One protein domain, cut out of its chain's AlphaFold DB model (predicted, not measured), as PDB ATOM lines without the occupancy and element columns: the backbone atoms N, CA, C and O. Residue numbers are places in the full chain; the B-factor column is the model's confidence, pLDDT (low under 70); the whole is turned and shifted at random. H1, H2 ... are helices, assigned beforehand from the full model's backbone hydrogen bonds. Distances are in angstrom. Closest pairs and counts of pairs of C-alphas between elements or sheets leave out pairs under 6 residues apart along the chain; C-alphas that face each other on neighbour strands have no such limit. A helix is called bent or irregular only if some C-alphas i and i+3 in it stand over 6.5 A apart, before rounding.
ATOM      1  N   LEU A  10      83.965 129.034 206.617       61.53
ATOM      2  CA  LEU A  10      84.190 128.065 205.521       61.53
ATOM      3  C   LEU A  10      83.313 128.270 204.270       61.53
ATOM      4  O   LEU A  10      83.768 128.032 203.153       61.53
ATOM      5  N   ARG A  11      82.065 128.725 204.426       64.44
ATOM      6  CA  ARG A  11      81.150 128.969 203.294       64.44
ATOM      7  C   ARG A  11      81.584 130.170 202.446       64.44
ATOM      8  O   ARG A  11      81.411 130.141 201.233       64.44
ATOM      9  N   ARG A  12      82.178 131.195 203.070       68.56
ATOM     10  CA  ARG A  12      82.675 132.394 202.377       68.56
ATOM     11  C   ARG A  12      83.938 132.088 201.574       68.56
ATOM     12  O   ARG A  12      84.032 132.504 200.428       68.56
ATOM     13  N   TRP A  13      84.841 131.276 202.123       69.44
ATOM     14  CA  TRP A  13      86.036 130.807 201.411       69.44
ATOM     15  C   TRP A  13      85.698 129.902 200.222       69.44
ATOM     16  O   TRP A  13      86.253 130.076 199.145       69.44
ATOM     17  N   ARG A  14      84.726 128.992 200.373       76.06
ATOM     18  CA  ARG A  14      84.228 128.176 199.250       76.06
ATOM     19  C   ARG A  14      83.602 129.035 198.150       76.06
ATOM     20  O   ARG A  14      83.865 128.795 196.981       76.06
ATOM     21  N   ALA A  15      82.818 130.053 198.510       78.25
ATOM     22  CA  ALA A  15      82.236 130.978 197.536       78.25
ATOM     23  C   ALA A  15      83.306 131.812 196.806       78.25
ATOM     24  O   ALA A  15      83.211 131.991 195.596       78.25
ATOM     25  N   LEU A  16      84.343 132.264 197.518       81.19
ATOM     26  CA  LEU A  16      85.482 132.984 196.936       81.19
ATOM     27  C   LEU A  16      86.325 132.110 195.998       81.19
ATOM     28  O   LEU A  16      86.818 132.605 194.994       81.19
ATOM     29  N   LEU A  17      86.474 130.816 196.294       81.06
ATOM     30  CA  LEU A  17      87.203 129.877 195.432       81.06
ATOM     31  C   LEU A  17      86.390 129.442 194.203       81.06
ATOM     32  O   LEU A  17      86.966 129.150 193.160       81.06
ATOM     33  N   LEU A  18      85.059 129.412 194.305       86.50
ATOM     34  CA  LEU A  18      84.172 129.041 193.198       86.50
ATOM     35  C   LEU A  18      83.846 130.214 192.263       86.50
ATOM     36  O   LEU A  18      83.489 129.982 191.108       86.50
ATOM     37  N   SER A  19      83.982 131.462 192.720       86.88
ATOM     38  CA  SER A  19      83.727 132.641 191.889       86.88
ATOM     39  C   SER A  19      84.629 132.754 190.646       86.88
ATOM     40  O   SER A  19      84.067 133.010 189.580       86.88
ATOM     41  N   PRO A  20      85.961 132.511 190.678       87.31
ATOM     42  CA  PRO A  20      86.774 132.565 189.463       87.31
ATOM     43  C   PRO A  20      86.401 131.458 188.474       87.31
ATOM     44  O   PRO A  20      86.371 131.698 187.269       87.31
ATOM     45  N   LEU A  21      86.054 130.265 188.971       88.12
ATOM     46  CA  LEU A  21      85.621 129.151 188.130       88.12
ATOM     47  C   LEU A  21      84.307 129.483 187.412       88.12
ATOM     48  O   LEU A  21      84.189 129.271 186.208       88.12
ATOM     49  N   LEU A  22      83.342 130.059 188.132       90.12
ATOM     50  CA  LEU A  22      82.075 130.501 187.553       90.12
ATOM     51  C   LEU A  22      82.285 131.598 186.499       90.12
ATOM     52  O   LEU A  22      81.687 131.536 185.427       90.12
ATOM     53  N   LEU A  23      83.156 132.573 186.773       88.69
ATOM     54  CA  LEU A  23      83.498 133.630 185.818       88.69
ATOM     55  C   LEU A  23      84.153 133.069 184.551       88.69
ATOM     56  O   LEU A  23      83.844 133.532 183.457       88.69
ATOM     57  N   LEU A  24      85.000 132.045 184.675       88.06
ATOM     58  CA  LEU A  24      85.650 131.391 183.538       88.06
ATOM     59  C   LEU A  24      84.656 130.596 182.677       88.06
ATOM     60  O   LEU A  24      84.727 130.638 181.446       88.06
ATOM     61  N   VAL A  25      83.686 129.926 183.307       89.62
ATOM     62  CA  VAL A  25      82.589 129.247 182.600       89.62
ATOM     63  C   VAL A  25      81.709 130.263 181.866       89.62
ATOM     64  O   VAL A  25      81.452 130.094 180.675       89.62
ATOM     65  N   LEU A  26      81.310 131.354 182.528       88.06
ATOM     66  CA  LEU A  26      80.526 132.428 181.908       88.06
ATOM     67  C   LEU A  26      81.281 133.091 180.746       88.06
ATOM     68  O   LEU A  26      80.700 133.319 179.689       88.06
ATOM     69  N   TYR A  27      82.584 133.332 180.901       89.75
ATOM     70  CA  TYR A  27      83.445 133.856 179.837       89.75
ATOM     71  C   TYR A  27      83.541 132.907 178.630       89.75
ATOM     72  O   TYR A  27      83.600 133.363 177.491       89.75
ATOM     73  N   SER A  28      83.524 131.591 178.859       87.25
ATOM     74  CA  SER A  28      83.604 130.581 177.791       87.25
ATOM     75  C   SER A  28      82.301 130.441 177.002       87.25
ATOM     76  O   SER A  28      82.337 130.132 175.813       87.25
ATOM     77  N   LEU A  29      81.159 130.699 177.648       92.06
ATOM     78  CA  LEU A  29      79.840 130.719 177.008       92.06
ATOM     79  C   LEU A  29      79.597 131.992 176.181       92.06
ATOM     80  O   LEU A  29      78.683 132.020 175.358       92.06
ATOM     81  N   LEU A  30      80.398 133.046 176.379       89.56
ATOM     82  CA  LEU A  30      80.294 134.269 175.589       89.56
ATOM     83  C   LEU A  30      80.700 134.011 174.125       89.56
ATOM     84  O   LEU A  30      81.783 133.456 173.877       89.56
ATOM     85  N   PRO A  31      79.904 134.491 173.147       90.19
ATOM     86  CA  PRO A  31      80.292 134.501 171.743       90.19
ATOM     87  C   PRO A  31      81.676 135.123 171.561       90.19
ATOM     88  O   PRO A  31      82.066 136.035 172.294       90.19
ATOM     89  N   TYR A  32      82.419 134.626 170.576       83.06
ATOM     90  CA  TYR A  32      83.788 135.067 170.320       83.06
ATOM     91  C   TYR A  32      83.892 136.590 170.125       83.06
ATOM     92  O   TYR A  32      84.820 137.211 170.643       83.06
ATOM     93  N   ASP A  33      82.880 137.185 169.489       86.31
ATOM     94  CA  ASP A  33      82.822 138.611 169.157       86.31
ATOM     95  C   ASP A  33      82.145 139.480 170.232       86.31
ATOM     96  O   ASP A  33      81.880 140.662 170.014       86.31
ATOM     97  N   HIS A  34      81.846 138.931 171.414       91.06
ATOM     98  CA  HIS A  34      81.227 139.710 172.485       91.06
ATOM     99  C   HIS A  34      82.203 140.783 173.022       91.06
ATOM    100  O   HIS A  34      83.353 140.457 173.336       91.06
ATOM    101  N   PRO A  35      81.774 142.046 173.229       90.56
ATOM    102  CA  PRO A  35      82.666 143.167 173.561       90.56
ATOM    103  C   PRO A  35      83.498 142.949 174.831       90.56
ATOM    104  O   PRO A  35      84.667 143.314 174.874       90.56
ATOM    105  N   VAL A  36      82.931 142.294 175.848       88.75
ATOM    106  CA  VAL A  36      83.650 141.929 177.086       88.75
ATOM    107  C   VAL A  36      84.780 140.926 176.819       88.75
ATOM    108  O   VAL A  36      85.854 141.013 177.407       88.75
ATOM    109  N   ARG A  37      84.563 139.967 175.913       90.25
ATOM    110  CA  ARG A  37      85.573 138.964 175.564       90.25
ATOM    111  C   ARG A  37      86.720 139.602 174.787       90.25
ATOM    112  O   ARG A  37      87.887 139.326 175.073       90.25
ATOM    113  N   LEU A  38      86.371 140.493 173.860       89.06
ATOM    114  CA  LEU A  38      87.314 141.281 173.073       89.06
ATOM    115  C   LEU A  38      88.136 142.229 173.946       89.06
ATOM    116  O   LEU A  38      89.353 142.266 173.789       89.06
ATOM    117  N   SER A  39      87.514 142.942 174.889       90.75
ATOM    118  CA  SER A  39      88.230 143.869 175.770       90.75
ATOM    119  C   SER A  39      89.217 143.133 176.675       90.75
ATOM    120  O   SER A  39      90.373 143.541 176.758       90.75
ATOM    121  N   VAL A  40      88.821 142.010 177.283       90.88
ATOM    122  CA  VAL A  40      89.734 141.173 178.080       90.88
ATOM    123  C   VAL A  40      90.910 140.700 177.229       90.88
ATOM    124  O   VAL A  40      92.057 140.871 177.629       90.88
ATOM    125  N   ARG A  41      90.656 140.168 176.027       89.50
ATOM    126  CA  ARG A  41      91.729 139.672 175.155       89.50
ATOM    127  C   ARG A  41      92.656 140.784 174.673       89.50
ATOM    128  O   ARG A  41      93.864 140.591 174.645       89.50
ATOM    129  N   PHE A  42      92.102 141.939 174.316       90.75
ATOM    130  CA  PHE A  42      92.880 143.105 173.913       90.75
ATOM    131  C   PHE A  42      93.811 143.560 175.038       90.75
ATOM    132  O   PHE A  42      95.005 143.711 174.806       90.75
ATOM    133  N   ASN A  43      93.293 143.704 176.261       92.50
ATOM    134  CA  ASN A  43      94.094 144.134 177.407       92.50
ATOM    135  C   ASN A  43      95.147 143.091 177.804       92.50
ATOM    136  O   ASN A  43      96.277 143.464 178.100       92.50
ATOM    137  N   LEU A  44      94.819 141.793 177.759       90.31
ATOM    138  CA  LEU A  44      95.792 140.722 177.999       90.31
ATOM    139  C   LEU A  44      96.904 140.716 176.943       90.31
ATOM    140  O   LEU A  44      98.070 140.602 177.303       90.31
ATOM    141  N   ASN A  45      96.565 140.887 175.662       86.44
ATOM    142  CA  ASN A  45      97.549 140.955 174.581       86.44
ATOM    143  C   ASN A  45      98.402 142.227 174.659       86.44
ATOM    144  O   ASN A  45      99.601 142.161 174.417       86.44
ATOM    145  N   ALA A  46      97.814 143.370 175.016       87.38
ATOM    146  CA  ALA A  46      98.546 144.618 175.214       87.38
ATOM    147  C   ALA A  46      99.511 144.518 176.405       87.38
ATOM    148  O   ALA A  46     100.661 144.937 176.302       87.38
ATOM    149  N   ALA A  47      99.073 143.904 177.509       86.75
ATOM    150  CA  ALA A  47      99.928 143.625 178.658       86.75
ATOM    151  C   ALA A  47     101.041 142.629 178.303       86.75
ATOM    152  O   ALA A  47     102.192 142.863 178.653       86.75
ATOM    153  N   ALA A  48     100.728 141.559 177.566       82.88
ATOM    154  CA  ALA A  48     101.716 140.588 177.100       82.88
ATOM    155  C   ALA A  48     102.744 141.218 176.148       82.88
ATOM    156  O   ALA A  48     103.930 140.944 176.276       82.88
ATOM    157  N   ALA A  49     102.314 142.110 175.251       79.06
ATOM    158  CA  ALA A  49     103.200 142.847 174.353       79.06
ATOM    159  C   ALA A  49     104.115 143.844 175.086       79.06
ATOM    160  O   ALA A  49     105.179 144.185 174.579       79.06
ATOM    161  N   ALA A  50     103.715 144.312 176.274       81.88
ATOM    162  CA  ALA A  50     104.534 145.179 177.117       81.88
ATOM    163  C   ALA A  50     105.588 144.409 177.936       81.88
ATOM    164  O   ALA A  50     106.496 145.032 178.486       81.88
ATOM    165  N   VAL A  51     105.486 143.077 178.032       82.25
ATOM    166  CA  VAL A  51     106.487 142.237 178.700       82.25
ATOM    167  C   VAL A  51     107.591 141.895 177.693       82.25
ATOM    168  O   VAL A  51     107.311 141.226 176.699       82.25
ATOM    169  N   PRO A  52     108.853 142.299 177.934       67.06
ATOM    170  CA  PRO A  52     109.969 141.904 177.084       67.06
ATOM    171  C   PRO A  52     110.119 140.382 177.114       67.06
ATOM    172  O   PRO A  52     110.414 139.800 178.161       67.06
ATOM    173  N   THR A  53     109.896 139.719 175.984       68.94
ATOM    174  CA  THR A  53     110.159 138.286 175.869       68.94
ATOM    175  C   THR A  53     111.654 138.067 175.612       68.94
ATOM    176  O   THR A  53     112.251 138.787 174.811       68.94
ATOM    177  N   PRO A  54     112.290 137.065 176.251       66.50
ATOM    178  CA  PRO A  54     113.702 136.740 176.010       66.50
ATOM    179  C   PRO A  54     113.961 136.267 174.570       66.50
ATOM    180  O   PRO A  54     115.090 136.316 174.097       66.50
ATOM    181  N   PHE A  55     112.903 135.861 173.865       62.75
ATOM    182  CA  PHE A  55     112.885 135.641 172.426       62.75
ATOM    183  C   PHE A  55     111.843 136.592 171.831       62.75
ATOM    184  O   PHE A  55     110.647 136.296 171.925       62.75
ATOM    185  N   PRO A  56     112.224 137.755 171.280       64.88
ATOM    186  CA  PRO A  56     111.273 138.564 170.525       64.88
ATOM    187  C   PRO A  56     110.712 137.704 169.387       64.88
ATOM    188  O   PRO A  56     111.474 136.970 168.773       64.88
ATOM    189  N   ASP A  57     109.419 137.794 169.053       63.78
ATOM    190  CA  ASP A  57     108.764 136.994 167.982       63.78
ATOM    191  C   ASP A  57     109.483 137.043 166.612       63.78
ATOM    192  O   ASP A  57     109.209 136.267 165.695       63.78
ATOM    193  N   ARG A  58     110.427 137.975 166.469       64.19
ATOM    194  CA  ARG A  58     111.241 138.241 165.286       64.19
ATOM    195  C   ARG A  58     112.736 138.029 165.519       64.19
ATOM    196  O   ARG A  58     113.530 138.556 164.752       64.19
ATOM    197  N   TRP A  59     113.141 137.285 166.547       65.38
ATOM    198  CA  TRP A  59     114.555 137.009 166.842       65.38
ATOM    199  C   TRP A  59     115.293 136.444 165.615       65.38
ATOM    200  O   TRP A  59     116.396 136.868 165.295       65.38
ATOM    201  N   TRP A  60     114.621 135.589 164.842       63.62
ATOM    202  CA  TRP A  60     115.123 135.025 163.588       63.62
ATOM    203  C   TRP A  60     115.251 136.045 162.437       63.62
ATOM    204  O   TRP A  60     116.057 135.830 161.539       63.62
ATOM    205  N   LEU A  61     114.499 137.154 162.463       64.31
ATOM    206  CA  LEU A  61     114.624 138.274 161.515       64.31
ATOM    207  C   LEU A  61     115.669 139.306 161.960       64.31
ATOM    208  O   LEU A  61     116.194 140.028 161.123       64.31
ATOM    209  N   ALA A  62     115.922 139.417 163.267       64.69
ATOM    210  CA  ALA A  62     116.815 140.422 163.839       64.69
ATOM    211  C   ALA A  62     118.290 139.989 163.826       64.69
ATOM    212  O   ALA A  62     119.153 140.829 163.594       64.69
ATOM    213  N   ASP A  63     118.572 138.697 164.033       59.62
ATOM    214  CA  ASP A  63     119.950 138.177 164.127       59.62
ATOM    215  C   ASP A  63     120.542 137.696 162.794       59.62
ATOM    216  O   ASP A  63     121.740 137.428 162.702       59.62
ATOM    217  N   HIS A  64     119.735 137.583 161.737       58.97
ATOM    218  CA  HIS A  64     120.234 137.163 160.431       58.97
ATOM    219  C   HIS A  64     120.469 138.389 159.554       58.97
ATOM    220  O   HIS A  64     119.536 138.945 158.978       58.97
TER     221      HIS A  64
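Overview. This is residues 10 to 64 of the 200 residues of an uncharacterized protein of Aspergillus steynii IBT 23096 (UniProt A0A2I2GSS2). Two long helices, H1 and H2, make an open V whose corner is the turn at residues 30 to 34, and a tail, residues 51 to 64, sticks out beyond the far end of H2 and holds the short helix H3. The arm of the V made by H1 is itself bent, and there is no core: the space between the two arms is empty, and no helix touches another. The printed part has 55 residues with three named helices, in the order H1, H2, H3, and no named strand; its class is all helix. It is extended, with a radius of gyration of the C-alphas of 17.7 A, and flat, spanning 58 by 30 by 14 A.

Arrangement. The longest helix is H1, residues 10 to 29. By its hydrogen bonds it was assigned as one helix, but it is bent: C-alphas 17 and 20 are 6.6 A apart, where about 5 A is found in a regular helix. Its arms are H1a, residues 10 to 17, and H1b, residues 20 to 29, at a steep tilt of 41 degrees. H1b and H2, residues 35 to 50, are close but not clearly touching. Their closest C-alphas, those of Tyr 27 and Arg 37, are 7.0 A apart. They run opposite ways at a steep tilt of 66 degrees, with their centres 16.6 A apart. H1a and H2 are apart. H3, residues 59 to 62, is apart from H1a, H1b and H2. In H1a, H1b and H2 every O i to N i+4 pair is within hydrogen-bond range; H3 is too short for such a pair, and its one O i to N i+3 pair is within range.

Along the chain. H1a begins with C-alpha 10 at (84.190, 128.065, 205.521) and is 10.7 A long from first to last C-alpha. H1b, Pro 20 to Leu 29, is 14.4 A long. H2, Pro 35 to Ala 50, is 22.2 A long and ends with C-alpha 50 at (104.534, 145.179, 177.117). H3, Trp 59 to Ala 62, is 5.1 A long and ends with C-alpha 62 at (116.815, 140.422, 163.839).

Size, cuts and confidence. The two C-alphas farthest apart are those of Arg 11 and His 64, at 58.6 A. The printed part has no cut. The link from H1 to H2, 5 residues, is tight, and the link from H2 to H3, 8 residues, is short; no link is long. Residues 10 to 26, 29 to 35 and 41 to 64 stand free. The mean pLDDT of the printed part is 80.1, and it is under 70 in 17 residues, namely 10 to 13 and 52 to 64.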